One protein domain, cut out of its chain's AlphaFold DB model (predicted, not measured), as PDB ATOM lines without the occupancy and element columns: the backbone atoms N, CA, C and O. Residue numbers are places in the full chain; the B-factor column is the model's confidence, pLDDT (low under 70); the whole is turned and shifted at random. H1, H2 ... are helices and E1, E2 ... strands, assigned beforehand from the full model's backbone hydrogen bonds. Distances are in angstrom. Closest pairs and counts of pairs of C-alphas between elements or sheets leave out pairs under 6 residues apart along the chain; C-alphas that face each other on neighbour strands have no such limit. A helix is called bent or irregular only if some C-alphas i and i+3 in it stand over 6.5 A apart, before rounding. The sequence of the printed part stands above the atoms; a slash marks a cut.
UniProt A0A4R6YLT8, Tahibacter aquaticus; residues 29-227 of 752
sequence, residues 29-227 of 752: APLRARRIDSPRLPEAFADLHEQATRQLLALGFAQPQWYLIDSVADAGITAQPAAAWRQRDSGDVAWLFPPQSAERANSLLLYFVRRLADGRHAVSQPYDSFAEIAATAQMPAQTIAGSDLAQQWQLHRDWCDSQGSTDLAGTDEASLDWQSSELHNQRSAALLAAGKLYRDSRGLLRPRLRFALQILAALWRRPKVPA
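What this domain is: This is residues 29 to 227 of the 752 residues of a protein of Tahibacter aquaticus (UniProt A0A4R6YLT8). What shape do these coordinates make? A strongly twisted sheet of seven strands curls round H4a, one arm of the bent helix H4, while H1 and H3 pack on its other face. The second arm, H4b, leads away to a small hairpin of E8 and E9, and H5 then folds back to H2 near strand E7. What is it built of? The printed part has 199 residues with five named helices and nine named strands, mixed in class, in the order E1 H1 E2 E3 E4 E5 E6 H2 E7 H3 H4 E8 E9 H5; the large sheet is mixed, ordered E1 to E7. It is compact, with a radius of gyration of the C-alphas of 16.6 A and spans of 47 by 41 by 39 A.

How they stand to each other: How do the strands pair? E1, residues 31 to 36, is antiparallel to E2, residues 65 to 71, with N 32 and O 70 2.8 A apart, within hydrogen-bond range. E2, E3, residues 80 to 86, E4, residues 93 to 97, E5, residues 109 to 115, and E6, residues 121 to 125, form a meander, each strand the antiparallel neighbour of the one before, with N 67 and O 82 at 2.9 A, N 83 and O 96 at 3.0 A, N 95 and O 111 at 2.8 A and N 112 and O 124 at 3.0 A. E6, H2, residues 130 to 133, and E7, residues 141 to 143, make a strand-helix-strand unit, parallel strands with a helix between, its crossover right-handed, with N 142 and O 123 at 3.0 A. Which helices are on this sheet? It is the inner of three layers, helices on both faces: H1, residues 43 to 58, and H3, residues 149 to 162, on one, and H4a, residues 173 to 180, on the other. H1 lies over E3 and E4 at a height over the sheet of 10.0 A, and H3 over E5 and E6 at 9.2 A. The closest C-alphas of E1 and H4a are those of Ala 33 and Ser 180, 5.7 A apart. What lies beyond? H4b, residues 183 to 193, only grazes this sheet with residues 183 to 188; its closest C-alphas to E8, residues 197 to 199, are Leu 191 and Leu 197, 5.8 A apart. E8 and E9, residues 205 to 207, form an antiparallel hairpin, with N 198 and O 206 at 2.9 A. H5, residues 209 to 221, touches H2 with residues 214 to 218 alone, the closest C-alphas being those of Ile 133 and Ile 215, 6.4 A apart. Are the helix backbones complete? Every O i to N i+4 pair is within hydrogen-bond range in H3, H4a, H4b and H5, against 10 of 12 in H1; H2 is too short for such a pair.

Where its parts are: Where do the elements begin and end? C-alpha 31 of E1 is at (102.655, 148.252, 119.248), and C-alpha 221 of H5 is at (112.952, 167.143, 102.064). From first to last C-alpha H1 measures 23.7 A, H3 20.0 A, E5 19.9 A and H5 18.5 A. Which helices depart from a straight course? H4, residues 173 to 193, was assigned as one helix by its hydrogen bonds but is bent, with C-alphas 180 and 183 6.8 A apart and its arms at a steep tilt of 50 degrees. H1 is irregular, with C-alphas 44 and 47 7.9 A apart.

The domain as a whole: How large is it, and is it cut? The two C-alphas farthest apart, those of Ala 58 and Ser 201, are 48.8 A apart, and the printed part has no cut. Which link is long? The link from E4 to E5, 11 residues, is long. Where is confidence low? The mean pLDDT of the printed part is 84.4, and residues 72 to 78, 164 to 178 and 180 to 181 are under 70.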
ATOM      1  N   ALA A  29     106.803 153.620 120.901       78.31
ATOM      2  CA  ALA A  29     106.224 152.669 121.843       78.31
ATOM      3  C   ALA A  29     105.977 151.330 121.141       78.31
ATOM      4  O   ALA A  29     105.620 151.340 119.962       78.31
ATOM      5  N   PRO A  30     106.154 150.194 121.837       79.56
ATOM      6  CA  PRO A  30     105.832 148.902 121.260       79.56
ATOM      7  C   PRO A  30     104.335 148.828 120.952       79.56
ATOM      8  O   PRO A  30     103.500 149.134 121.813       79.56
ATOM      9  N   LEU A  31     104.017 148.427 119.727       80.94
ATOM     10  CA  LEU A  31     102.655 148.252 119.248       80.94
ATOM     11  C   LEU A  31     102.247 146.786 119.354       80.94
ATOM     12  O   LEU A  31     103.066 145.877 119.206       80.94
ATOM     13  N   ARG A  32     100.959 146.570 119.589       82.56
ATOM     14  CA  ARG A  32     100.313 145.268 119.528       82.56
ATOM     15  C   ARG A  32      99.096 145.392 118.631       82.56
ATOM     16  O   ARG A  32      98.285 146.295 118.789       82.56
ATOM     17  N   ALA A  33      98.966 144.470 117.697       85.06
ATOM     18  CA  ALA A  33      97.798 144.325 116.859       85.06
ATOM     19  C   ALA A  33      97.038 143.060 117.259       85.06
ATOM     20  O   ALA A  33      97.619 142.046 117.650       85.06
ATOM     21  N   ARG A  34      95.713 143.139 117.197       87.19
ATOM     22  CA  ARG A  34      94.803 142.025 117.474       87.19
ATOM     23  C   ARG A  34      93.842 141.886 116.308       87.19
ATOM     24  O   ARG A  34      93.221 142.882 115.947       87.19
ATOM     25  N   ARG A  35      93.714 140.688 115.730       89.00
ATOM     26  CA  ARG A  35      92.711 140.432 114.688       89.00
ATOM     27  C   ARG A  35      91.310 140.715 115.226       89.00
ATOM     28  O   ARG A  35      91.013 140.421 116.385       89.00
ATOM     29  N   ILE A  36      90.476 141.292 114.374       90.31
ATOM     30  CA  ILE A  36      89.050 141.513 114.612       90.31
ATOM     31  C   ILE A  36      88.290 141.154 113.336       90.31
ATOM     32  O   ILE A  36      88.812 141.351 112.241       90.31
ATOM     33  N   ASP A  37      87.062 140.659 113.465       85.38
ATOM     34  CA  ASP A  37      86.301 140.195 112.297       85.38
ATOM     35  C   ASP A  37      85.686 141.353 111.504       85.38
ATOM     36  O   ASP A  37      85.656 141.347 110.275       85.38
ATOM     37  N   SER A  38      85.177 142.376 112.196       80.06
ATOM     38  CA  SER A  38      84.545 143.542 111.570       80.06
ATOM     39  C   SER A  38      84.559 144.747 112.516       80.06
ATOM     40  O   SER A  38      83.851 144.745 113.528       80.06
ATOM     41  N   PRO A  39      85.344 145.801 112.231       85.50
ATOM     42  CA  PRO A  39      85.324 147.011 113.036       85.50
ATOM     43  C   PRO A  39      84.095 147.853 112.723       85.50
ATOM     44  O   PRO A  39      83.728 148.064 111.569       85.50
ATOM     45  N   ARG A  40      83.533 148.471 113.762       85.00
ATOM     46  CA  ARG A  40      82.636 149.609 113.579       85.00
ATOM     47  C   ARG A  40      83.474 150.843 113.245       85.00
ATOM     48  O   ARG A  40      84.049 151.460 114.142       85.00
ATOM     49  N   LEU A  41      83.566 151.179 111.960       87.69
ATOM     50  CA  LEU A  41      84.309 152.353 111.507       87.69
ATOM     51  C   LEU A  41      83.599 153.649 111.940       87.69
ATOM     52  O   LEU A  41      82.396 153.790 111.716       87.69
ATOM     53  N   PRO A  42      84.317 154.604 112.554       88.81
ATOM     54  CA  PRO A  42      83.814 155.953 112.772       88.81
ATOM     55  C   PRO A  42      83.367 156.626 111.471       88.81
ATOM     56  O   PRO A  42      84.080 156.588 110.467       88.81
ATOM     57  N   GLU A  43      82.245 157.346 111.532       90.19
ATOM     58  CA  GLU A  43      81.712 158.162 110.426       90.19
ATOM     59  C   GLU A  43      82.770 159.112 109.839       90.19
ATOM     60  O   GLU A  43      82.816 159.345 108.638       90.19
ATOM     61  N   ALA A  44      83.694 159.583 110.683       92.38
ATOM     62  CA  ALA A  44      84.811 160.451 110.326       92.38
ATOM     63  C   ALA A  44      85.651 159.977 109.123       92.38
ATOM     64  O   ALA A  44      86.277 160.810 108.467       92.38
ATOM     65  N   PHE A  45      85.731 158.673 108.856       93.31
ATOM     66  CA  PHE A  45      86.561 158.127 107.774       93.31
ATOM     67  C   PHE A  45      85.964 156.891 107.088       93.31
ATOM     68  O   PHE A  45      86.668 156.209 106.343       93.31
ATOM     69  N   ALA A  46      84.684 156.591 107.319       92.81
ATOM     70  CA  ALA A  46      84.006 155.454 106.694       92.81
ATOM     71  C   ALA A  46      83.960 155.579 105.157       92.81
ATOM     72  O   ALA A  46      84.273 154.623 104.451       92.81
ATOM     73  N   ASP A  47      83.679 156.779 104.648       94.44
ATOM     74  CA  ASP A  47      83.683 157.118 103.220       94.44
ATOM     75  C   ASP A  47      85.057 156.905 102.564       94.44
ATOM     76  O   ASP A  47      85.154 156.385 101.452       94.44
ATOM     77  N   LEU A  48      86.141 157.244 103.275       94.06
ATOM     78  CA  LEU A  48      87.504 157.028 102.788       94.06
ATOM     79  C   LEU A  48      87.824 155.533 102.662       94.06
ATOM     80  O   LEU A  48      88.490 155.125 101.711       94.06
ATOM     81  N   HIS A  49      87.343 154.704 103.597       93.44
ATOM     82  CA  HIS A  49      87.486 153.251 103.495       93.44
ATOM     83  C   HIS A  49      86.651 152.669 102.356       93.44
ATOM     84  O   HIS A  49      87.133 151.772 101.667       93.44
ATOM     85  N   GLU A  50      85.440 153.169 102.118       93.19
ATOM     86  CA  GLU A  50      84.604 152.735 100.993       93.19
ATOM     87  C   GLU A  50      85.256 153.075  99.643       93.19
ATOM     88  O   GLU A  50      85.304 152.245  98.729       93.19
ATOM     89  N   GLN A  51      85.824 154.278  99.518       93.12
ATOM     90  CA  GLN A  51      86.591 154.677  98.339       93.12
ATOM     91  C   GLN A  51      87.821 153.781  98.138       93.12
ATOM     92  O   GLN A  51      88.016 153.254  97.041       93.12
ATOM     93  N   ALA A  52      88.618 153.570  99.189       93.69
ATOM     94  CA  ALA A  52      89.807 152.722  99.122       93.69
ATOM     95  C   ALA A  52      89.455 151.261  98.802       93.69
ATOM     96  O   ALA A  52      90.143 150.632  98.006       93.69
ATOM     97  N   THR A  53      88.348 150.745  99.346       94.44
ATOM     98  CA  THR A  53      87.833 149.395  99.064       94.44
ATOM     99  C   THR A  53      87.562 149.209  97.576       94.44
ATOM    100  O   THR A  53      88.049 148.253  96.978       94.44
ATOM    101  N   ARG A  54      86.837 150.145  96.947       95.19
ATOM    102  CA  ARG A  54      86.553 150.077  95.504       95.19
ATOM    103  C   ARG A  54      87.833 150.074  94.668       95.19
ATOM    104  O   ARG A  54      87.941 149.290  93.730       95.19
ATOM    105  N   GLN A  55      88.803 150.915  95.023       95.38
ATOM    106  CA  GLN A  55      90.076 151.010  94.307       95.38
ATOM    107  C   GLN A  55      90.943 149.755  94.488       95.38
ATOM    108  O   GLN A  55      91.475 149.240  93.513       95.38
ATOM    109  N   LEU A  56      91.059 149.227  95.709       95.94
ATOM    110  CA  LEU A  56      91.868 148.038  96.000       95.94
ATOM    111  C   LEU A  56      91.285 146.772  95.370       95.94
ATOM    112  O   LEU A  56      92.028 145.994  94.774       95.94
ATOM    113  N   LEU A  57      89.962 146.585  95.426       96.12
ATOM    114  CA  LEU A  57      89.303 145.464  94.749       96.12
ATOM    115  C   LEU A  57      89.523 145.518  93.228       96.12
ATOM    116  O   LEU A  57      89.795 144.483  92.620       96.12
ATOM    117  N   ALA A  58      89.472 146.712  92.625       95.56
ATOM    118  CA  ALA A  58      89.754 146.899  91.199       95.56
ATOM    119  C   ALA A  58      91.216 146.583  90.824       95.56
ATOM    120  O   ALA A  58      91.484 146.182  89.696       95.56
ATOM    121  N   LEU A  59      92.148 146.716  91.772       95.38
ATOM    122  CA  LEU A  59      93.567 146.368  91.616       95.38
ATOM    123  C   LEU A  59      93.881 144.899  91.962       95.38
ATOM    124  O   LEU A  59      95.047 144.509  91.999       95.38
ATOM    125  N   GLY A  60      92.864 144.069  92.223       94.38
ATOM    126  CA  GLY A  60      93.040 142.639  92.497       94.38
ATOM    127  C   GLY A  60      93.405 142.299  93.945       94.38
ATOM    128  O   GLY A  60      93.847 141.181  94.222       94.38
ATOM    129  N   PHE A  61      93.212 143.222  94.890       93.94
ATOM    130  CA  PHE A  61      93.348 142.918  96.315       93.94
ATOM    131  C   PHE A  61      92.146 142.105  96.822       93.94
ATOM    132  O   PHE A  61      91.008 142.267  96.377       93.94
ATOM    133  N   ALA A  62      92.397 141.182  97.748       92.50
ATOM    134  CA  ALA A  62      91.370 140.428  98.457       92.50
ATOM    135  C   ALA A  62      90.702 141.279  99.552       92.50
ATOM    136  O   ALA A  62      91.166 142.373  99.866       92.50
ATOM    137  N   GLN A  63      89.616 140.763 100.138       91.12
ATOM    138  CA  GLN A  63      88.954 141.398 101.284       91.12
ATOM    139  C   GLN A  63      89.951 141.641 102.432       91.12
ATOM    140  O   GLN A  63      90.885 140.850 102.604       91.12
ATOM    141  N   PRO A  64      89.781 142.721 103.213       92.00
ATOM    142  CA  PRO A  64      90.749 143.083 104.229       92.00
ATOM    143  C   PRO A  64      90.669 142.155 105.434       92.00
ATOM    144  O   PRO A  64      89.583 141.867 105.936       92.00
ATOM    145  N   GLN A  65      91.831 141.808 105.980       91.12
ATOM    146  CA  GLN A  65      91.913 141.365 107.365       91.12
ATOM    147  C   GLN A  65      91.982 142.601 108.263       91.12
ATOM    148  O   GLN A  65      92.830 143.480 108.074       91.12
ATOM    149  N   TRP A  66      91.100 142.671 109.255       91.50
ATOM    150  CA  TRP A  66      91.069 143.792 110.183       91.50
ATOM    151  C   TRP A  66      91.879 143.515 111.441       91.50
ATOM    152  O   TRP A  66      91.874 142.411 111.994       91.50
ATOM    153  N   TYR A  67      92.537 144.571 111.907       90.00
ATOM    154  CA  TYR A  67      93.346 144.582 113.112       90.00
ATOM    155  C   TYR A  67      92.966 145.766 113.992       90.00
ATOM    156  O   TYR A  67      92.686 146.858 113.505       90.00
ATOM    157  N   LEU A  68      93.011 145.569 115.302       88.81
ATOM    158  CA  LEU A  68      92.992 146.630 116.293       88.81
ATOM    159  C   LEU A  68      94.416 146.833 116.811       88.81
ATOM    160  O   LEU A  68      94.945 145.948 117.481       88.81
ATOM    161  N   ILE A  69      95.025 147.978 116.495       84.81
ATOM    162  CA  ILE A  69      96.397 148.312 116.893       84.81
ATOM    163  C   ILE A  69      96.377 149.226 118.114       84.81
ATOM    164  O   ILE A  69      95.841 150.332 118.054       84.81
ATOM    165  N   ASP A  70      96.983 148.780 119.207       82.62
ATOM    166  CA  ASP A  70      97.199 149.536 120.437       82.62
ATOM    167  C   ASP A  70      98.684 149.550 120.845       82.62
ATOM    168  O   ASP A  70      99.543 148.954 120.195       82.62
ATOM    169  N   SER A  71      99.015 150.316 121.887       74.88
ATOM    170  CA  SER A  71     100.355 150.335 122.483       74.88
ATOM    171  C   SER A  71     100.359 149.556 123.786       74.88
ATOM    172  O   SER A  71      99.497 149.767 124.635       74.88
ATOM    173  N   VAL A  72     101.383 148.722 123.976       62.97
ATOM    174  CA  VAL A  72     101.563 147.915 125.197       62.97
ATOM    175  C   VAL A  72     102.023 148.774 126.379       62.97
ATOM    176  O   VAL A  72     101.723 148.477 127.533       62.97
ATOM    177  N   ALA A  73     102.737 149.867 126.106       60.72
ATOM    178  CA  ALA A  73     103.058 150.876 127.107       60.72
ATOM    179  C   ALA A  73     101.915 151.896 127.197       60.72
ATOM    180  O   ALA A  73     101.314 152.211 126.168       60.72
ATOM    181  N   ASP A  74     101.673 152.470 128.383       57.03
ATOM    182  CA  ASP A  74     100.780 153.621 128.617       57.03
ATOM    183  C   ASP A  74     101.342 154.901 127.949       57.03
ATOM    184  O   ASP A  74     101.711 155.900 128.565       57.03
ATOM    185  N   ALA A  75     101.523 154.821 126.630       57.00
ATOM    186  CA  ALA A  75     102.142 155.804 125.752       57.00
ATOM    187  C   ALA A  75     101.095 156.737 125.121       57.00
ATOM    188  O   ALA A  75     101.416 157.516 124.219       57.00
ATOM    189  N   GLY A  76      99.834 156.639 125.562       57.34
ATOM    190  CA  GLY A  76      98.720 157.435 125.049       57.34
ATOM    191  C   GLY A  76      98.317 157.109 123.606       57.34
ATOM    192  O   GLY A  76      97.691 157.944 122.952       57.34
ATOM    193  N   ILE A  77      98.682 155.931 123.085       63.09
ATOM    194  CA  ILE A  77      98.208 155.441 121.784       63.09
ATOM    195  C   ILE A  77      96.912 154.670 122.033       63.09
ATOM    196  O   ILE A  77      96.922 153.554 122.543       63.09
ATOM    197  N   THR A  78      95.784 155.305 121.721       67.69
ATOM    198  CA  THR A  78      94.467 154.662 121.764       67.69
ATOM    199  C   THR A  78      94.387 153.591 120.685       67.69
ATOM    200  O   THR A  78      94.891 153.812 119.587       67.69
ATOM    201  N   ALA A  79      93.719 152.479 120.987       78.88
ATOM    202  CA  ALA A  79      93.475 151.415 120.026       78.88
ATOM    203  C   ALA A  79      92.798 151.961 118.751       78.88
ATOM    204  O   ALA A  79      91.794 152.674 118.842       78.88
ATOM    205  N   GLN A  80      93.353 151.659 117.577       83.81
ATOM    206  CA  GLN A  80      92.846 152.115 116.279       83.81
ATOM    207  C   GLN A  80      92.657 150.939 115.317       83.81
ATOM    208  O   GLN A  80      93.508 150.048 115.280       83.81
ATOM    209  N   PRO A  81      91.564 150.918 114.533       89.69
ATOM    210  CA  PRO A  81      91.381 149.902 113.510       89.69
ATOM    211  C   PRO A  81      92.366 150.132 112.361       89.69
ATOM    212  O   PRO A  81      92.587 151.270 111.958       89.69
ATOM    213  N   ALA A  82      92.923 149.059 111.816       89.75
ATOM    214  CA  ALA A  82      93.741 149.051 110.612       89.75
ATOM    215  C   ALA A  82      93.264 147.927 109.687       89.75
ATOM    216  O   ALA A  82      92.913 146.844 110.162       89.75
ATOM    217  N   ALA A  83      93.242 148.186 108.381       92.06
ATOM    218  CA  ALA A  83      92.871 147.195 107.374       92.06
ATOM    219  C   ALA A  83      94.114 146.745 106.608       92.06
ATOM    220  O   ALA A  83      94.807 147.585 106.035       92.06
ATOM    221  N   ALA A  84      94.367 145.440 106.572       91.75
ATOM    222  CA  ALA A  84      95.407 144.841 105.747       91.75
ATOM    223  C   ALA A  84      94.770 144.201 104.514       91.75
ATOM    224  O   ALA A  84      94.017 143.234 104.630       91.75
ATOM    225  N   TRP A  85      95.075 144.739 103.340       92.38
ATOM    226  CA  TRP A  85      94.597 144.233 102.061       92.38
ATOM    227  C   TRP A  85      95.728 143.503 101.367       92.38
ATOM    228  O   TRP A  85      96.782 144.090 101.141       92.38
ATOM    229  N   ARG A  86      95.513 142.244 100.998       90.62
ATOM    230  CA  ARG A  86      96.524 141.428 100.321       90.62
ATOM    231  C   ARG A  86      96.213 141.311  98.833       90.62
ATOM    232  O   ARG A  86      95.089 140.963  98.475       90.62
ATOM    233  N   GLN A  87      97.194 141.564  97.976       91.06
ATOM    234  CA  GLN A  87      97.099 141.330  96.537       91.06
ATOM    235  C   GLN A  87      97.219 139.824  96.251       91.06
ATOM    236  O   GLN A  87      98.033 139.131  96.866       91.06
ATOM    237  N   ARG A  88      96.346 139.297  95.383       86.38
ATOM    238  CA  ARG A  88      96.173 137.845  95.184       86.38
ATOM    239  C   ARG A  88      97.360 137.146  94.512       86.38
ATOM    240  O   ARG A  88      97.638 136.005  94.864       86.38
ATOM    241  N   ASP A  89      98.050 137.827  93.609       83.25
ATOM    242  CA  ASP A  89      99.115 137.297  92.754       83.25
ATOM    243  C   ASP A  89     100.518 137.585  93.317       83.25
ATOM    244  O   ASP A  89     101.302 136.665  93.518       83.25
ATOM    245  N   SER A  90     100.833 138.852  93.614       80.38
ATOM    246  CA  SER A  90     102.129 139.299  94.144       80.38
ATOM    247  C   SER A  90     102.260 139.135  95.656       80.38
ATOM    248  O   SER A  90     103.354 139.194  96.200       80.38
ATOM    249  N   GLY A  91     101.147 138.989  96.382       82.00
ATOM    250  CA  GLY A  91     101.176 138.977  97.844       82.00
ATOM    251  C   GLY A  91     101.503 140.330  98.484       82.00
ATOM    252  O   GLY A  91     101.679 140.375  99.699       82.00
ATOM    253  N   ASP A  92     101.547 141.423  97.712       88.19
ATOM    254  CA  ASP A  92     101.733 142.774  98.253       88.19
ATOM    255  C   ASP A  92     100.637 143.109  99.262       88.19
ATOM    256  O   ASP A  92      99.457 142.819  99.044       88.19
ATOM    257  N   VAL A  93     101.010 143.774 100.353       89.75
ATOM    258  CA  VAL A  93     100.071 144.143 101.411       89.75
ATOM    259  C   VAL A  93      99.907 145.654 101.462       89.75
ATOM    260  O   VAL A  93     100.862 146.381 101.735       89.75
ATOM    261  N   ALA A  94      98.684 146.133 101.245       92.44
ATOM    262  CA  ALA A  94      98.295 147.518 101.467       92.44
ATOM    263  C   ALA A  94      97.689 147.665 102.869       92.44
ATOM    264  O   ALA A  94      96.591 147.181 103.154       92.44
ATOM    265  N   TRP A  95      98.406 148.352 103.749       91.19
ATOM    266  CA  TRP A  95      97.936 148.707 105.081       91.19
ATOM    267  C   TRP A  95      97.263 150.072 105.061       91.19
ATOM    268  O   TRP A  95      97.892 151.072 104.711       91.19
ATOM    269  N   LEU A  96      96.003 150.118 105.490       92.56
ATOM    270  CA  LEU A  96      95.227 151.342 105.644       92.56
ATOM    271  C   LEU A  96      94.989 151.654 107.117       92.56
ATOM    272  O   LEU A  96      94.413 150.853 107.857       92.56
ATOM    273  N   PHE A  97      95.373 152.862 107.509       91.00
ATOM    274  CA  PHE A  97      95.181 153.420 108.839       91.00
ATOM    275  C   PHE A  97      94.273 154.654 108.793       91.00
ATOM    276  O   PHE A  97      94.251 155.368 107.781       91.00
ATOM    277  N   PRO A  98      93.582 154.977 109.904       91.56
ATOM    278  CA  PRO A  98      92.785 156.188 110.006       91.56
ATOM    279  C   PRO A  98      93.631 157.435 109.727       91.56
ATOM    280  O   PRO A  98      94.838 157.419 109.996       91.56
ATOM    281  N   PRO A  99      93.023 158.541 109.267       91.31
ATOM    282  CA  PRO A  99      93.743 159.788 109.034       91.31
ATOM    283  C   PRO A  99      94.501 160.242 110.293       91.31
ATOM    284  O   PRO A  99      93.909 160.392 111.365       91.31
ATOM    285  N   GLN A 100      95.814 160.467 110.159       85.81
ATOM    286  CA  GLN A 100      96.704 160.874 111.265       85.81
ATOM    287  C   GLN A 100      97.193 162.327 111.165       85.81
ATOM    288  O   GLN A 100      97.852 162.821 112.080       85.81
ATOM    289  N   SER A 101      96.924 163.011 110.048       86.50
ATOM    290  CA  SER A 101      97.428 164.360 109.775       86.50
ATOM    291  C   SER A 101      96.350 165.252 109.178       86.50
ATOM    292  O   SER A 101      95.684 164.878 108.216       86.50
ATOM    293  N   ALA A 102      96.239 166.470 109.707       88.88
ATOM    294  CA  ALA A 102      95.355 167.497 109.170       88.88
ATOM    295  C   ALA A 102      95.795 168.004 107.782       88.88
ATOM    296  O   ALA A 102      94.961 168.472 107.016       88.88
ATOM    297  N   GLU A 103      97.077 167.881 107.425       86.31
ATOM    298  CA  GLU A 103      97.564 168.228 106.079       86.31
ATOM    299  C   GLU A 103      97.009 167.269 105.013       86.31
ATOM    300  O   GLU A 103      96.809 167.665 103.871       86.31
ATOM    301  N   ARG A 104      96.717 166.019 105.399       86.69
ATOM    302  CA  ARG A 104      96.144 164.963 104.550       86.69
ATOM    303  C   ARG A 104      94.787 164.522 105.081       86.69
ATOM    304  O   ARG A 104      94.531 163.336 105.260       86.69
ATOM    305  N   ALA A 105      93.937 165.497 105.389       91.06
ATOM    306  CA  ALA A 105      92.689 165.227 106.085       91.06
ATOM    307  C   ALA A 105      91.789 164.240 105.327       91.06
ATOM    308  O   ALA A 105      91.212 163.369 105.959       91.06
ATOM    309  N   ASN A 106      91.724 164.316 103.994       92.25
ATOM    310  CA  ASN A 106      90.882 163.452 103.155       92.25
ATOM    311  C   ASN A 106      91.642 162.241 102.594       92.25
ATOM    312  O   ASN A 106      91.435 161.840 101.453       92.25
ATOM    313  N   SER A 107      92.573 161.681 103.364       89.88
ATOM    314  CA  SER A 107      93.327 160.501 102.944       89.88
ATOM    315  C   SER A 107      93.567 159.566 104.120       89.88
ATOM    316  O   SER A 107      93.966 159.998 105.205       89.88
ATOM    317  N   LEU A 108      93.357 158.269 103.891       91.69
ATOM    318  CA  LEU A 108      93.848 157.237 104.798       91.69
ATOM    319  C   LEU A 108      95.377 157.233 104.768       91.69
ATOM    320  O   LEU A 108      96.007 157.559 103.758       91.69
ATOM    321  N   LEU A 109      95.984 156.870 105.891       89.75
ATOM    322  CA  LEU A 109      97.417 156.636 105.928       89.75
ATOM    323  C   LEU A 109      97.680 155.249 105.327       89.75
ATOM    324  O   LEU A 109      97.208 154.246 105.854       89.75
ATOM    325  N   LEU A 110      98.404 155.226 104.210       90.25
ATOM    326  CA  LEU A 110      98.667 154.041 103.398       90.25
ATOM    327  C   LEU A 110     100.142 153.640 103.474       90.25
ATOM    328  O   LEU A 110     101.020 154.485 103.271       90.25
ATOM    329  N   TYR A 111     100.386 152.347 103.679       89.44
ATOM    330  CA  TYR A 111     101.686 151.708 103.492       89.44
ATOM    331  C   TYR A 111     101.540 150.522 102.549       89.44
ATOM    332  O   TYR A 111     100.621 149.725 102.719       89.44
ATOM    333  N   PHE A 112     102.471 150.375 101.614       91.06
ATOM    334  CA  PHE A 112     102.651 149.119 100.897       91.06
ATOM    335  C   PHE A 112     103.821 148.356 101.494       91.06
ATOM    336  O   PHE A 112     104.865 148.948 101.778       91.06
ATOM    337  N   VAL A 113     103.634 147.057 101.697       89.12
ATOM    338  CA  VAL A 113     104.646 146.155 102.234       89.12
ATOM    339  C   VAL A 113     104.773 144.949 101.315       89.12
ATOM    340  O   VAL A 113     103.778 144.285 101.028       89.12
ATOM    341  N   ARG A 114     106.008 144.643 100.919       87.06
ATOM    342  CA  ARG A 114     106.375 143.398 100.240       87.06
ATOM    343  C   ARG A 114     107.439 142.671 101.048       87.06
ATOM    344  O   ARG A 114     108.411 143.284 101.497       87.06
ATOM    345  N   ARG A 115     107.279 141.359 101.212       84.00
ATOM    346  CA  ARG A 115     108.342 140.488 101.719       84.00
ATOM    347  C   ARG A 115     109.186 140.022 100.535       84.00
ATOM    348  O   ARG A 115     108.682 139.349  99.649       84.00
ATOM    349  N   LEU A 116     110.453 140.411 100.516       83.31
ATOM    350  CA  LEU A 116     111.423 139.983  99.513       83.31
ATOM    351  C   LEU A 116     111.858 138.532  99.798       83.31
ATOM    352  O   LEU A 116     111.808 138.083 100.946       83.31
ATOM    353  N   ALA A 117     112.303 137.791  98.780       80.12
ATOM    354  CA  ALA A 117     112.752 136.403  98.955       80.12
ATOM    355  C   ALA A 117     113.980 136.245  99.859       80.12
ATOM    356  O   ALA A 117     114.144 135.200 100.484       80.12
ATOM    357  N   ASP A 118     114.806 137.282 100.000       81.19
ATOM    358  CA  ASP A 118     115.896 137.314 100.985       81.19
ATOM    359  C   ASP A 118     115.426 137.559 102.437       81.19
ATOM    360  O   ASP A 118     116.238 137.626 103.359       81.19
ATOM    361  N   GLY A 119     114.113 137.677 102.659       79.00
ATOM    362  CA  GLY A 119     113.490 137.855 103.969       79.00
ATOM    363  C   GLY A 119     113.317 139.311 104.406       79.00
ATOM    364  O   GLY A 119     112.649 139.554 105.419       79.00
ATOM    365  N   ARG A 120     113.853 140.285 103.656       85.50
ATOM    366  CA  ARG A 120     113.649 141.713 103.940       85.50
ATOM    367  C   ARG A 120     112.193 142.122 103.704       85.50
ATOM    368  O   ARG A 120     111.497 141.558 102.867       85.50
ATOM    369  N   HIS A 121     111.740 143.152 104.417       85.38
ATOM    370  CA  HIS A 121     110.406 143.736 104.234       85.38
ATOM    371  C   HIS A 121     110.516 145.140 103.643       85.38
ATOM    372  O   HIS A 121     110.849 146.095 104.347       85.38
ATOM    373  N   ALA A 122     110.243 145.261 102.349       88.25
ATOM    374  CA  ALA A 122     110.274 146.521 101.627       88.25
ATOM    375  C   ALA A 122     108.983 147.310 101.886       88.25
ATOM    376  O   ALA A 122     107.886 146.814 101.635       88.25
ATOM    377  N   VAL A 123     109.111 148.533 102.408       89.62
ATOM    378  CA  VAL A 123     107.974 149.394 102.762       89.62
ATOM    379  C   VAL A 123     107.983 150.679 101.944       89.62
ATOM    380  O   VAL A 123     108.924 151.460 102.047       89.62
ATOM    381  N   SER A 124     106.917 150.975 101.205       91.56
ATOM    382  CA  SER A 124     106.763 152.299 100.585       91.56
ATOM    383  C   SER A 124     105.548 153.057 101.109       91.56
ATOM    384  O   SER A 124     104.571 152.480 101.595       91.56
ATOM    385  N   GLN A 125     105.636 154.385 101.045       89.25
ATOM    386  CA  GLN A 125     104.593 155.306 101.492       89.25
ATOM    387  C   GLN A 125     104.629 156.602 100.663       89.25
ATOM    388  O   GLN A 125     105.704 157.004 100.233       89.25
ATOM    389  N   PRO A 126     103.502 157.303 100.461       83.00
ATOM    390  CA  PRO A 126     103.459 158.439  99.540       83.00
ATOM    391  C   PRO A 126     104.066 159.744 100.063       83.00
ATOM    392  O   PRO A 126     104.967 160.308  99.451       83.00
ATOM    393  N   TYR A 127     103.572 160.248 101.196       77.06
ATOM    394  CA  TYR A 127     103.874 161.615 101.664       77.06
ATOM    395  C   TYR A 127     104.411 161.683 103.094       77.06
ATOM    396  O   TYR A 127     104.899 162.722 103.540       77.06
ATOM    397  N   ASP A 128     104.276 160.595 103.849       77.12
ATOM    398  CA  ASP A 128     104.950 160.469 105.136       77.12
ATOM    399  C   ASP A 128     106.408 160.087 104.859       77.12
ATOM    400  O   ASP A 128     106.654 159.375 103.890       77.12
ATOM    401  N   SER A 129     107.371 160.542 105.659       77.75
ATOM    402  CA  SER A 129     108.782 160.124 105.570       77.75
ATOM    403  C   SER A 129     109.223 159.266 106.752       77.75
ATOM    404  O   SER A 129     110.360 158.807 106.795       77.75
ATOM    405  N   PHE A 130     108.321 158.963 107.692       78.88
ATOM    406  CA  PHE A 130     108.663 158.217 108.897       78.88
ATOM    407  C   PHE A 130     109.252 156.828 108.617       78.88
ATOM    408  O   PHE A 130     110.260 156.479 109.229       78.88
ATOM    409  N   ALA A 131     108.668 156.040 107.704       82.25
ATOM    410  CA  ALA A 131     109.198 154.723 107.357       82.25
ATOM    411  C   ALA A 131     110.608 154.811 106.757       82.25
ATOM    412  O   ALA A 131     111.478 154.073 107.204       82.25
ATOM    413  N   GLU A 132     110.850 155.748 105.835       86.75
ATOM    414  CA  GLU A 132     112.165 155.979 105.218       86.75
ATOM    415  C   GLU A 132     113.215 156.426 106.248       86.75
ATOM    416  O   GLU A 132     114.310 155.875 106.318       86.75
ATOM    417  N   ILE A 133     112.871 157.367 107.133       84.88
ATOM    418  CA  ILE A 133     113.779 157.839 108.192       84.88
ATOM    419  C   ILE A 133     114.150 156.709 109.160       84.88
ATOM    420  O   ILE A 133     115.273 156.635 109.674       84.88
ATOM    421  N   ALA A 134     113.180 155.845 109.440       83.06
ATOM    422  CA  ALA A 134     113.314 154.719 110.341       83.06
ATOM    423  C   ALA A 134     113.720 153.422 109.615       83.06
ATOM    424  O   ALA A 134     113.666 152.356 110.231       83.06
ATOM    425  N   ALA A 135     114.129 153.503 108.343       88.00
ATOM    426  CA  ALA A 135     114.544 152.352 107.554       88.00
ATOM    427  C   ALA A 135     115.744 151.643 108.192       88.00
ATOM    428  O   ALA A 135     116.616 152.250 108.830       88.00
ATOM    429  N   THR A 136     115.785 150.329 108.009       85.38
ATOM    430  CA  THR A 136     116.865 149.458 108.485       85.38
ATOM    431  C   THR A 136     117.283 148.521 107.359       85.38
ATOM    432  O   THR A 136     116.550 148.377 106.385       85.38
ATOM    433  N   ALA A 137     118.424 147.844 107.488       84.56
ATOM    434  CA  ALA A 137     118.864 146.879 106.475       84.56
ATOM    435  C   ALA A 137     117.825 145.764 106.220       84.56
ATOM    436  O   ALA A 137     117.647 145.341 105.084       84.56
ATOM    437  N   GLN A 138     117.107 145.336 107.265       83.12
ATOM    438  CA  GLN A 138     116.058 144.309 107.190       83.12
ATOM    439  C   GLN A 138     114.698 144.850 106.726       83.12
ATOM    440  O   GLN A 138     113.832 144.098 106.286       83.12
ATOM    441  N   MET A 139     114.495 146.163 106.838       86.00
ATOM    442  CA  MET A 139     113.249 146.836 106.476       86.00
ATOM    443  C   MET A 139     113.577 148.084 105.662       86.00
ATOM    444  O   MET A 139     113.497 149.198 106.204       86.00
ATOM    445  N   PRO A 140     114.035 147.913 104.407       89.81
ATOM    446  CA  PRO A 140     114.239 149.045 103.524       89.81
ATOM    447  C   PRO A 140     112.907 149.771 103.346       89.81
ATOM    448  O   PRO A 140     111.844 149.150 103.284       89.81
ATOM    449  N   ALA A 141     112.958 151.098 103.297       90.88
ATOM    450  CA  ALA A 141     111.765 151.895 103.097       90.88
ATOM    451  C   ALA A 141     112.047 153.127 102.249       90.88
ATOM    452  O   ALA A 141     113.126 153.708 102.354       90.88
ATOM    453  N   GLN A 142     111.062 153.534 101.454       90.88
ATOM    454  CA  GLN A 142     111.167 154.705 100.593       90.88
ATOM    455  C   GLN A 142     109.855 155.489 100.552       90.88
ATOM    456  O   GLN A 142     108.767 154.916 100.440       90.88
ATOM    457  N   THR A 143     109.955 156.815 100.614       91.12
ATOM    458  CA  THR A 143     108.829 157.696 100.328       91.12
ATOM    459  C   THR A 143     108.719 157.937  98.823       91.12
ATOM    460  O   THR A 143     109.612 158.514  98.208       91.12
ATOM    461  N   ILE A 144     107.619 157.487  98.221       89.31
ATOM    462  CA  ILE A 144     107.367 157.545  96.777       89.31
ATOM    463  C   ILE A 144     105.926 157.990  96.564       89.31
ATOM    464  O   ILE A 144     105.035 157.253  96.964       89.31
ATOM    465  N   ALA A 145     105.681 159.150  95.954       86.75
ATOM    466  CA  ALA A 145     104.338 159.714  95.800       86.75
ATOM    467  C   ALA A 145     103.756 159.473  94.395       86.75
ATOM    468  O   ALA A 145     104.222 160.067  93.424       86.75
ATOM    469  N   GLY A 146     102.712 158.648  94.307       86.06
ATOM    470  CA  GLY A 146     101.828 158.528  93.147       86.06
ATOM    471  C   GLY A 146     100.651 159.513  93.198       86.06
ATOM    472  O   GLY A 146     100.284 160.020  94.263       86.06
ATOM    473  N   SER A 147     100.056 159.785  92.037       84.25
ATOM    474  CA  SER A 147      98.863 160.623  91.871       84.25
ATOM    475  C   SER A 147      97.590 159.941  92.379       84.25
ATOM    476  O   SER A 147      96.693 160.612  92.888       84.25
ATOM    477  N   ASP A 148      97.530 158.614  92.280       88.31
ATOM    478  CA  ASP A 148      96.437 157.767  92.747       88.31
ATOM    479  C   ASP A 148      96.955 156.434  93.318       88.31
ATOM    480  O   ASP A 148      98.160 156.175  93.372       88.31
ATOM    481  N   LEU A 149      96.035 155.585  93.787       91.00
ATOM    482  CA  LEU A 149      96.373 154.307  94.412       91.00
ATOM    483  C   LEU A 149      97.020 153.309  93.440       91.00
ATOM    484  O   LEU A 149      97.889 152.542  93.852       91.00
ATOM    485  N   ALA A 150      96.615 153.323  92.169       93.06
ATOM    486  CA  ALA A 150      97.134 152.419  91.151       93.06
ATOM    487  C   ALA A 150      98.584 152.776  90.814       93.06
ATOM    488  O   ALA A 150      99.462 151.914  90.856       93.06
ATOM    489  N   GLN A 151      98.855 154.061  90.575       93.62
ATOM    490  CA  GLN A 151     100.206 154.557  90.350       93.62
ATOM    491  C   GLN A 151     101.079 154.374  91.596       93.62
ATOM    492  O   GLN A 151     102.234 153.972  91.479       93.62
ATOM    493  N   GLN A 152     100.538 154.618  92.795       92.62
ATOM    494  CA  GLN A 152     101.260 154.392  94.048       92.62
ATOM    495  C   GLN A 152     101.704 152.930  94.198       92.62
ATOM    496  O   GLN A 152     102.835 152.674  94.613       92.62
ATOM    497  N   TRP A 153     100.822 151.980  93.880       93.69
ATOM    498  CA  TRP A 153     101.149 150.558  93.923       93.69
ATOM    499  C   TRP A 153     102.153 150.178  92.833       93.69
ATOM    500  O   TRP A 153     103.127 149.494  93.131       93.69
ATOM    501  N   GLN A 154     101.997 150.675  91.603       94.06
ATOM    502  CA  GLN A 154     102.961 150.410  90.531       94.06
ATOM    503  C   GLN A 154     104.370 150.889  90.904       94.06
ATOM    504  O   GLN A 154     105.321 150.119  90.826       94.06
ATOM    505  N   LEU A 155     104.494 152.115  91.418       93.94
ATOM    506  CA  LEU A 155     105.769 152.661  91.882       93.94
ATOM    507  C   LEU A 155     106.369 151.859  93.048       93.94
ATOM    508  O   LEU A 155     107.588 151.726  93.145       93.94
ATOM    509  N   HIS A 156     105.529 151.314  93.938       92.38
ATOM    510  CA  HIS A 156     105.986 150.391  94.977       92.38
ATOM    511  C   HIS A 156     106.599 149.125  94.368       92.38
ATOM    512  O   HIS A 156     107.673 148.713  94.798       92.38
ATOM    513  N   ARG A 157     105.940 148.534  93.366       90.81
ATOM    514  CA  ARG A 157     106.423 147.328  92.684       90.81
ATOM    515  C   ARG A 157     107.748 147.579  91.982       90.81
ATOM    516  O   ARG A 157     108.701 146.864  92.260       90.81
ATOM    517  N   ASP A 158     107.826 148.632  91.172       92.25
ATOM    518  CA  ASP A 158     109.036 148.986  90.421       92.25
ATOM    519  C   ASP A 158     110.233 149.191  91.365       92.25
ATOM    520  O   ASP A 158     111.348 148.728  91.110       92.25
ATOM    521  N   TRP A 159     109.999 149.844  92.508       92.50
ATOM    522  CA  TRP A 159     111.021 149.995  93.538       92.50
ATOM    523  C   TRP A 159     111.413 148.662  94.176       92.50
ATOM    524  O   TRP A 159     112.607 148.387  94.307       92.50
ATOM    525  N   CYS A 160     110.450 147.828  94.564       88.88
ATOM    526  CA  CYS A 160     110.728 146.505  95.118       88.88
ATOM    527  C   CYS A 160     111.540 145.642  94.140       88.88
ATOM    528  O   CYS A 160     112.510 145.010  94.554       88.88
ATOM    529  N   ASP A 161     111.204 145.675  92.852       86.81
ATOM    530  CA  ASP A 161     111.897 144.924  91.804       86.81
ATOM    531  C   ASP A 161     113.351 145.418  91.645       86.81
ATOM    532  O   ASP A 161     114.280 144.620  91.500       86.81
ATOM    533  N   SER A 162     113.591 146.727  91.811       89.25
ATOM    534  CA  SER A 162     114.945 147.311  91.832       89.25
ATOM    535  C   SER A 162     115.820 146.859  93.015       89.25
ATOM    536  O   SER A 162     117.036 147.037  92.978       89.25
ATOM    537  N   GLN A 163     115.242 146.259  94.066       84.56
ATOM    538  CA  GLN A 163     115.992 145.756  95.227       84.56
ATOM    539  C   GLN A 163     116.653 144.385  94.993       84.56
ATOM    540  O   GLN A 163     117.335 143.890  95.896       84.56
ATOM    541  N   GLY A 164     116.480 143.783  93.806       67.62
ATOM    542  CA  GLY A 164     117.259 142.627  93.347       67.62
ATOM    543  C   GLY A 164     116.871 141.271  93.947       67.62
ATOM    544  O   GLY A 164     117.631 140.318  93.811       67.62
ATOM    545  N   SER A 165     115.712 141.162  94.603       62.03
ATOM    546  CA  SER A 165     115.205 139.900  95.152       62.03
ATOM    547  C   SER A 165     113.965 139.459  94.375       62.03
ATOM    548  O   SER A 165     112.921 140.097  94.476       62.03
ATOM    549  N   THR A 166     114.065 138.364  93.620       57.00
ATOM    550  CA  THR A 166     112.926 137.739  92.924       57.00
ATOM    551  C   THR A 166     111.917 137.199  93.930       57.00
ATOM    552  O   THR A 166     112.321 136.585  94.908       57.00
ATOM    553  N   ASP A 167     110.636 137.454  93.694       58.59
ATOM    554  CA  ASP A 167     109.496 137.219  94.586       58.59
ATOM    555  C   ASP A 167     109.352 135.760  95.083       58.59
ATOM    556  O   ASP A 167     109.585 134.812  94.331       58.59
ATOM    557  N   LEU A 168     108.920 135.577  96.335       55.50
ATOM    558  CA  LEU A 168     108.317 134.323  96.794       55.50
ATOM    559  C   LEU A 168     106.823 134.587  96.936       55.50
ATOM    560  O   LEU A 168     106.411 135.350  97.806       55.50
ATOM    561  N   ALA A 169     106.033 133.925  96.090       45.53
ATOM    562  CA  ALA A 169     104.584 134.040  96.064       45.53
ATOM    563  C   ALA A 169     103.974 133.924  97.474       45.53
ATOM    564  O   ALA A 169     103.880 132.840  98.051       45.53
ATOM    565  N   GLY A 170     103.499 135.061  97.982       53.56
ATOM    566  CA  GLY A 170     102.547 135.147  99.078       53.56
ATOM    567  C   GLY A 170     103.145 135.285 100.477       53.56
ATOM    568  O   GLY A 170     103.725 134.365 101.043       53.56
ATOM    569  N   THR A 171     102.837 136.405 101.126       55.97
ATOM    570  CA  THR A 171     102.724 136.442 102.588       55.97
ATOM    571  C   THR A 171     101.508 135.612 102.996       55.97
ATOM    572  O   THR A 171     100.375 135.960 102.651       55.97
ATOM    573  N   ASP A 172     101.730 134.498 103.690       62.66
ATOM    574  CA  ASP A 172     100.666 133.725 104.326       62.66
ATOM    575  C   ASP A 172      99.948 134.551 105.414       62.66
ATOM    576  O   ASP A 172     100.371 135.647 105.797       62.66
ATOM    577  N   GLU A 173      98.818 134.050 105.913       62.56
ATOM    578  CA  GLU A 173      98.086 134.722 106.991       62.56
ATOM    579  C   GLU A 173      98.944 134.927 108.251       62.56
ATOM    580  O   GLU A 173      98.830 135.958 108.915       62.56
ATOM    581  N   ALA A 174      99.847 133.989 108.553       61.62
ATOM    582  CA  ALA A 174     100.788 134.108 109.665       61.62
ATOM    583  C   ALA A 174     101.767 135.286 109.471       61.62
ATOM    584  O   ALA A 174     102.104 135.989 110.427       61.62
ATOM    585  N   SER A 175     102.180 135.563 108.233       68.19
ATOM    586  CA  SER A 175     103.008 136.716 107.891       68.19
ATOM    587  C   SER A 175     102.257 138.041 108.027       68.19
ATOM    588  O   SER A 175     102.884 139.031 108.408       68.19
ATOM    589  N   LEU A 176     100.942 138.085 107.780       68.38
ATOM    590  CA  LEU A 176     100.134 139.293 108.007       68.38
ATOM    591  C   LEU A 176     100.053 139.649 109.498       68.38
ATOM    592  O   LEU A 176     100.256 140.811 109.862       68.38
ATOM    593  N   ASP A 177      99.842 138.654 110.364       68.06
ATOM    594  CA  ASP A 177      99.870 138.852 111.819       68.06
ATOM    595  C   ASP A 177     101.223 139.356 112.292       68.06
ATOM    596  O   ASP A 177     101.305 140.320 113.058       68.06
ATOM    597  N   TRP A 178     102.295 138.740 111.801       68.19
ATOM    598  CA  TRP A 178     103.647 139.165 112.123       68.19
ATOM    599  C   TRP A 178     103.884 140.622 111.695       68.19
ATOM    600  O   TRP A 178     104.309 141.448 112.505       68.19
ATOM    601  N   GLN A 179     103.512 140.993 110.466       70.62
ATOM    602  CA  GLN A 179     103.673 142.362 109.961       70.62
ATOM    603  C   GLN A 179     102.893 143.401 110.780       70.62
ATOM    604  O   GLN A 179     103.366 144.524 110.954       70.62
ATOM    605  N   SER A 180     101.724 143.027 111.309       66.06
ATOM    606  CA  SER A 180     100.813 143.932 112.018       66.06
ATOM    607  C   SER A 180     101.361 144.483 113.345       66.06
ATOM    608  O   SER A 180     101.023 145.599 113.738       66.06
ATOM    609  N   SER A 181     102.224 143.728 114.034       66.00
ATOM    610  CA  SER A 181     102.778 144.108 115.349       66.00
ATOM    611  C   SER A 181     104.298 144.166 115.340       66.00
ATOM    612  O   SER A 181     104.909 145.091 115.878       66.00
ATOM    613  N   GLU A 182     104.926 143.177 114.715       72.81
ATOM    614  CA  GLU A 182     106.343 142.907 114.899       72.81
ATOM    615  C   GLU A 182     107.213 143.826 114.038       72.81
ATOM    616  O   GLU A 182     108.274 144.263 114.481       72.81
ATOM    617  N   LEU A 183     106.722 144.250 112.867       75.38
ATOM    618  CA  LEU A 183     107.455 145.148 111.970       75.38
ATOM    619  C   LEU A 183     107.821 146.482 112.654       75.38
ATOM    620  O   LEU A 183     108.956 146.958 112.573       75.38
ATOM    621  N   HIS A 184     106.870 147.090 113.373       78.88
ATOM    622  CA  HIS A 184     107.110 148.338 114.106       78.88
ATOM    623  C   HIS A 184     108.042 148.133 115.310       78.88
ATOM    624  O   HIS A 184     108.916 148.968 115.584       78.88
ATOM    625  N   ASN A 185     107.864 147.021 116.024       83.31
ATOM    626  CA  ASN A 185     108.629 146.695 117.223       83.31
ATOM    627  C   ASN A 185     110.095 146.408 116.887       83.31
ATOM    628  O   ASN A 185     110.988 146.994 117.503       83.31
ATOM    629  N   GLN A 186     110.353 145.608 115.852       83.00
ATOM    630  CA  GLN A 186     111.700 145.320 115.357       83.00
ATOM    631  C   GLN A 186     112.394 146.565 114.829       83.00
ATOM    632  O   GLN A 186     113.565 146.784 115.131       83.00
ATOM    633  N   ARG A 187     111.676 147.436 114.111       86.31
ATOM    634  CA  ARG A 187     112.223 148.727 113.681       86.31
ATOM    635  C   ARG A 187     112.676 149.560 114.876       86.31
ATOM    636  O   ARG A 187     113.799 150.058 114.898       86.31
ATOM    637  N   SER A 188     111.831 149.676 115.900       87.00
ATOM    638  CA  SER A 188     112.167 150.405 117.127       87.00
ATOM    639  C   SER A 188     113.357 149.775 117.868       87.00
ATOM    640  O   SER A 188     114.233 150.500 118.343       87.00
ATOM    641  N   ALA A 189     113.440 148.442 117.914       88.50
ATOM    642  CA  ALA A 189     114.562 147.708 118.499       88.50
ATOM    643  C   ALA A 189     115.870 147.911 117.715       88.50
ATOM    644  O   ALA A 189     116.908 148.190 118.314       88.50
ATOM    645  N   ALA A 190     115.825 147.865 116.384       89.31
ATOM    646  CA  ALA A 190     116.977 148.098 115.517       89.31
ATOM    647  C   ALA A 190     117.490 149.543 115.617       89.31
ATOM    648  O   ALA A 190     118.695 149.771 115.698       89.31
ATOM    649  N   LEU A 191     116.593 150.533 115.684       91.12
ATOM    650  CA  LEU A 191     116.981 151.928 115.914       91.12
ATOM    651  C   LEU A 191     117.599 152.137 117.308       91.12
ATOM    652  O   LEU A 191     118.504 152.962 117.464       91.12
ATOM    653  N   LEU A 192     117.129 151.406 118.323       92.38
ATOM    654  CA  LEU A 192     117.741 151.401 119.651       92.38
ATOM    655  C   LEU A 192     119.140 150.766 119.619       92.38
ATOM    656  O   LEU A 192     120.078 151.373 120.134       92.38
ATOM    657  N   ALA A 193     119.294 149.607 118.972       92.19
ATOM    658  CA  ALA A 193     120.575 148.914 118.814       92.19
ATOM    659  C   ALA A 193     121.598 149.756 118.030       92.19
ATOM    660  O   ALA A 193     122.762 149.830 118.407       92.19
ATOM    661  N   ALA A 194     121.147 150.490 117.008       91.06
ATOM    662  CA  ALA A 194     121.960 151.440 116.249       91.06
ATOM    663  C   ALA A 194     122.281 152.743 117.016       91.06
ATOM    664  O   ALA A 194     122.856 153.675 116.451       91.06
ATOM    665  N   GLY A 195     121.854 152.872 118.278       93.00
ATOM    666  CA  GLY A 195     122.097 154.054 119.104       93.00
ATOM    667  C   GLY A 195     121.368 155.319 118.637       93.00
ATOM    668  O   GLY A 195     121.728 156.415 119.068       93.00
ATOM    669  N   LYS A 196     120.353 155.198 117.769       92.94
ATOM    670  CA  LYS A 196     119.513 156.318 117.304       92.94
ATOM    671  C   LYS A 196     118.437 156.685 118.327       92.94
ATOM    672  O   LYS A 196     118.081 157.860 118.455       92.94
ATOM    673  N   LEU A 197     117.956 155.694 119.079       93.00
ATOM    674  CA  LEU A 197     117.018 155.870 120.187       93.00
ATOM    675  C   LEU A 197     117.710 155.680 121.548       93.00
ATOM    676  O   LEU A 197     118.816 155.154 121.651       93.00
ATOM    677  N   TYR A 198     117.056 156.127 122.616       91.06
ATOM    678  CA  TYR A 198     117.397 155.794 123.999       91.06
ATOM    679  C   TYR A 198     116.118 155.574 124.808       91.06
ATOM    680  O   TYR A 198     115.061 156.087 124.443       91.06
ATOM    681  N   ARG A 199     116.206 154.821 125.906       89.50
ATOM    682  CA  ARG A 199     115.078 154.598 126.815       89.50
ATOM    683  C   ARG A 199     115.046 155.699 127.878       89.50
ATOM    684  O   ARG A 199     116.058 155.946 128.531       89.50
ATOM    685  N   ASP A 200     113.916 156.389 128.015       83.56
ATOM    686  CA  ASP A 200     113.727 157.406 129.053       83.56
ATOM    687  C   ASP A 200     113.387 156.782 130.420       83.56
ATOM    688  O   ASP A 200     113.224 155.569 130.553       83.56
ATOM    689  N   SER A 201     113.267 157.616 131.459       79.44
ATOM    690  CA  SER A 201     112.977 157.164 132.828       79.44
ATOM    691  C   SER A 201     111.601 156.504 132.994       79.44
ATOM    692  O   SER A 201     111.326 155.947 134.050       79.44
ATOM    693  N   ARG A 202     110.715 156.604 131.994       75.44
ATOM    694  CA  ARG A 202     109.400 155.946 131.963       75.44
ATOM    695  C   ARG A 202     109.409 154.694 131.087       75.44
ATOM    696  O   ARG A 202     108.359 154.113 130.842       75.44
ATOM    697  N   GLY A 203     110.573 154.297 130.578       78.62
ATOM    698  CA  GLY A 203     110.704 153.145 129.703       78.62
ATOM    699  C   GLY A 203     110.331 153.412 128.243       78.62
ATOM    700  O   GLY A 203     110.379 152.468 127.459       78.62
ATOM    701  N   LEU A 204     109.999 154.645 127.842       81.75
ATOM    702  CA  LEU A 204     109.651 154.966 126.453       81.75
ATOM    703  C   LEU A 204     110.914 155.183 125.617       81.75
ATOM    704  O   LEU A 204     111.888 155.769 126.093       81.75
ATOM    705  N   LEU A 205     110.901 154.750 124.355       87.94
ATOM    706  CA  LEU A 205     112.013 155.000 123.441       87.94
ATOM    707  C   LEU A 205     111.884 156.394 122.820       87.94
ATOM    708  O   LEU A 205     110.829 156.779 122.309       87.94
ATOM    709  N   ARG A 206     112.975 157.157 122.873       88.19
ATOM    710  CA  ARG A 206     113.068 158.560 122.452       88.19
ATOM    711  C   ARG A 206     114.212 158.754 121.462       88.19
ATOM    712  O   ARG A 206     115.246 158.099 121.614       88.19
ATOM    713  N   PRO A 207     114.088 159.663 120.483       91.69
ATOM    714  CA  PRO A 207     115.181 159.949 119.564       91.69
ATOM    715  C   PRO A 207     116.320 160.692 120.268       91.69
ATOM    716  O   PRO A 207     116.093 161.609 121.061       91.69
ATOM    717  N   ARG A 208     117.567 160.319 119.962       91.69
ATOM    718  CA  ARG A 208     118.749 161.119 120.323       91.69
ATOM    719  C   ARG A 208     118.865 162.338 119.405       91.69
ATOM    720  O   ARG A 208     118.348 162.321 118.293       91.69
ATOM    721  N   LEU A 209     119.611 163.368 119.823       89.75
ATOM    722  CA  LEU A 209     119.746 164.629 119.075       89.75
ATOM    723  C   LEU A 209     120.155 164.430 117.608       89.75
ATOM    724  O   LEU A 209     119.519 164.989 116.722       89.75
ATOM    725  N   ARG A 210     121.161 163.589 117.331       92.00
ATOM    726  CA  ARG A 210     121.605 163.309 115.952       92.00
ATOM    727  C   ARG A 210     120.483 162.724 115.089       92.00
ATOM    728  O   ARG A 210     120.280 163.177 113.969       92.00
ATOM    729  N   PHE A 211     119.725 161.767 115.624       92.38
ATOM    730  CA  PHE A 211     118.587 161.182 114.914       92.38
ATOM    731  C   PHE A 211     117.422 162.174 114.784       92.38
ATOM    732  O   PHE A 211     116.776 162.231 113.745       92.38
ATOM    733  N   ALA A 212     117.199 163.030 115.784       90.69
ATOM    734  CA  ALA A 212     116.210 164.102 115.709       90.69
ATOM    735  C   ALA A 212     116.531 165.126 114.605       90.69
ATOM    736  O   ALA A 212     115.636 165.536 113.871       90.69
ATOM    737  N   LEU A 213     117.803 165.498 114.435       90.75
ATOM    738  CA  LEU A 213     118.243 166.360 113.334       90.75
ATOM    739  C   LEU A 213     118.053 165.681 111.968       90.75
ATOM    740  O   LEU A 213     117.626 166.337 111.022       90.75
ATOM    741  N   GLN A 214     118.295 164.368 111.869       90.62
ATOM    742  CA  GLN A 214     118.002 163.591 110.656       90.62
ATOM    743  C   GLN A 214     116.500 163.579 110.337       90.62
ATOM    744  O   GLN A 214     116.124 163.826 109.192       90.62
ATOM    745  N   ILE A 215     115.641 163.371 111.344       89.69
ATOM    746  CA  ILE A 215     114.182 163.460 111.189       89.69
ATOM    747  C   ILE A 215     113.789 164.853 110.682       89.69
ATOM    748  O   ILE A 215     113.029 164.958 109.724       89.69
ATOM    749  N   LEU A 216     114.321 165.929 111.272       88.44
ATOM    750  CA  LEU A 216     114.041 167.294 110.812       88.44
ATOM    751  C   LEU A 216     114.466 167.521 109.360       88.44
ATOM    752  O   LEU A 216     113.684 168.059 108.582       88.44
ATOM    753  N   ALA A 217     115.675 167.098 108.986       88.38
ATOM    754  CA  ALA A 217     116.173 167.235 107.621       88.38
ATOM    755  C   ALA A 217     115.288 166.479 106.617       88.38
ATOM    756  O   ALA A 217     114.968 167.002 105.550       88.38
ATOM    757  N   ALA A 218     114.829 165.280 106.973       85.44
ATOM    758  CA  ALA A 218     113.914 164.504 106.144       85.44
ATOM    759  C   ALA A 218     112.510 165.127 106.064       85.44
ATOM    760  O   ALA A 218     111.904 165.133 104.996       85.44
ATOM    761  N   LEU A 219     111.996 165.720 107.149       82.81
ATOM    762  CA  LEU A 219     110.734 166.474 107.127       82.81
ATOM    763  C   LEU A 219     110.803 167.708 106.219       82.81
ATOM    764  O   LEU A 219     109.785 168.110 105.664       82.81
ATOM    765  N   TRP A 220     111.984 168.303 106.061       82.88
ATOM    766  CA  TRP A 220     112.224 169.401 105.122       82.88
ATOM    767  C   TRP A 220     112.297 168.939 103.661       82.88
ATOM    768  O   TRP A 220     111.894 169.684 102.773       82.88
ATOM    769  N   ARG A 221     112.798 167.724 103.411       83.62
ATOM    770  CA  ARG A 221     112.952 167.143 102.064       83.62
ATOM    771  C   ARG A 221     111.712 166.396 101.566       83.62
ATOM    772  O   ARG A 221     111.677 166.014 100.401       83.62
ATOM    773  N   ARG A 222     110.719 166.163 102.431       81.44
ATOM    774  CA  ARG A 222     109.522 165.382 102.087       81.44
ATOM    775  C   ARG A 222     108.755 166.009 100.909       81.44
ATOM    776  O   ARG A 222     108.689 167.241 100.826       81.44
ATOM    777  N   PRO A 223     108.112 165.197 100.050       79.75
ATOM    778  CA  PRO A 223     107.231 165.708  99.006       79.75
ATOM    779  C   PRO A 223     106.144 166.613  99.601       79.75
ATOM    780  O   PRO A 223     105.563 166.302 100.646       79.75
ATOM    781  N   LYS A 224     105.861 167.746  98.948       79.69
ATOM    782  CA  LYS A 224     104.765 168.627  99.372       79.69
ATOM    783  C   LYS A 224     103.437 167.909  99.150       79.69
ATOM    784  O   LYS A 224     103.171 167.417  98.060       79.69
ATOM    785  N   VAL A 225     102.601 167.882 100.185       77.44
ATOM    786  CA  VAL A 225     101.235 167.367 100.080       77.44
ATOM    787  C   VAL A 225     100.435 168.299  99.156       77.44
ATOM    788  O   VAL A 225     100.467 169.514  99.380       77.44
ATOM    789  N   PRO A 226      99.734 167.775  98.135       77.50
ATOM    790  CA  PRO A 226      98.844 168.577  97.304       77.50
ATOM    791  C   PRO A 226      97.776 169.295  98.139       77.50
ATOM    792  O   PRO A 226      97.335 168.792  99.172       77.50
ATOM    793  N   ALA A 227      97.334 170.470  97.689       78.88
ATOM    794  CA  ALA A 227      96.252 171.184  98.360       78.88
ATOM    795  C   ALA A 227      94.962 170.344  98.370       78.88
ATOM    796  O   ALA A 227      94.641 169.669  97.388       78.88
TER     797      ALA A 227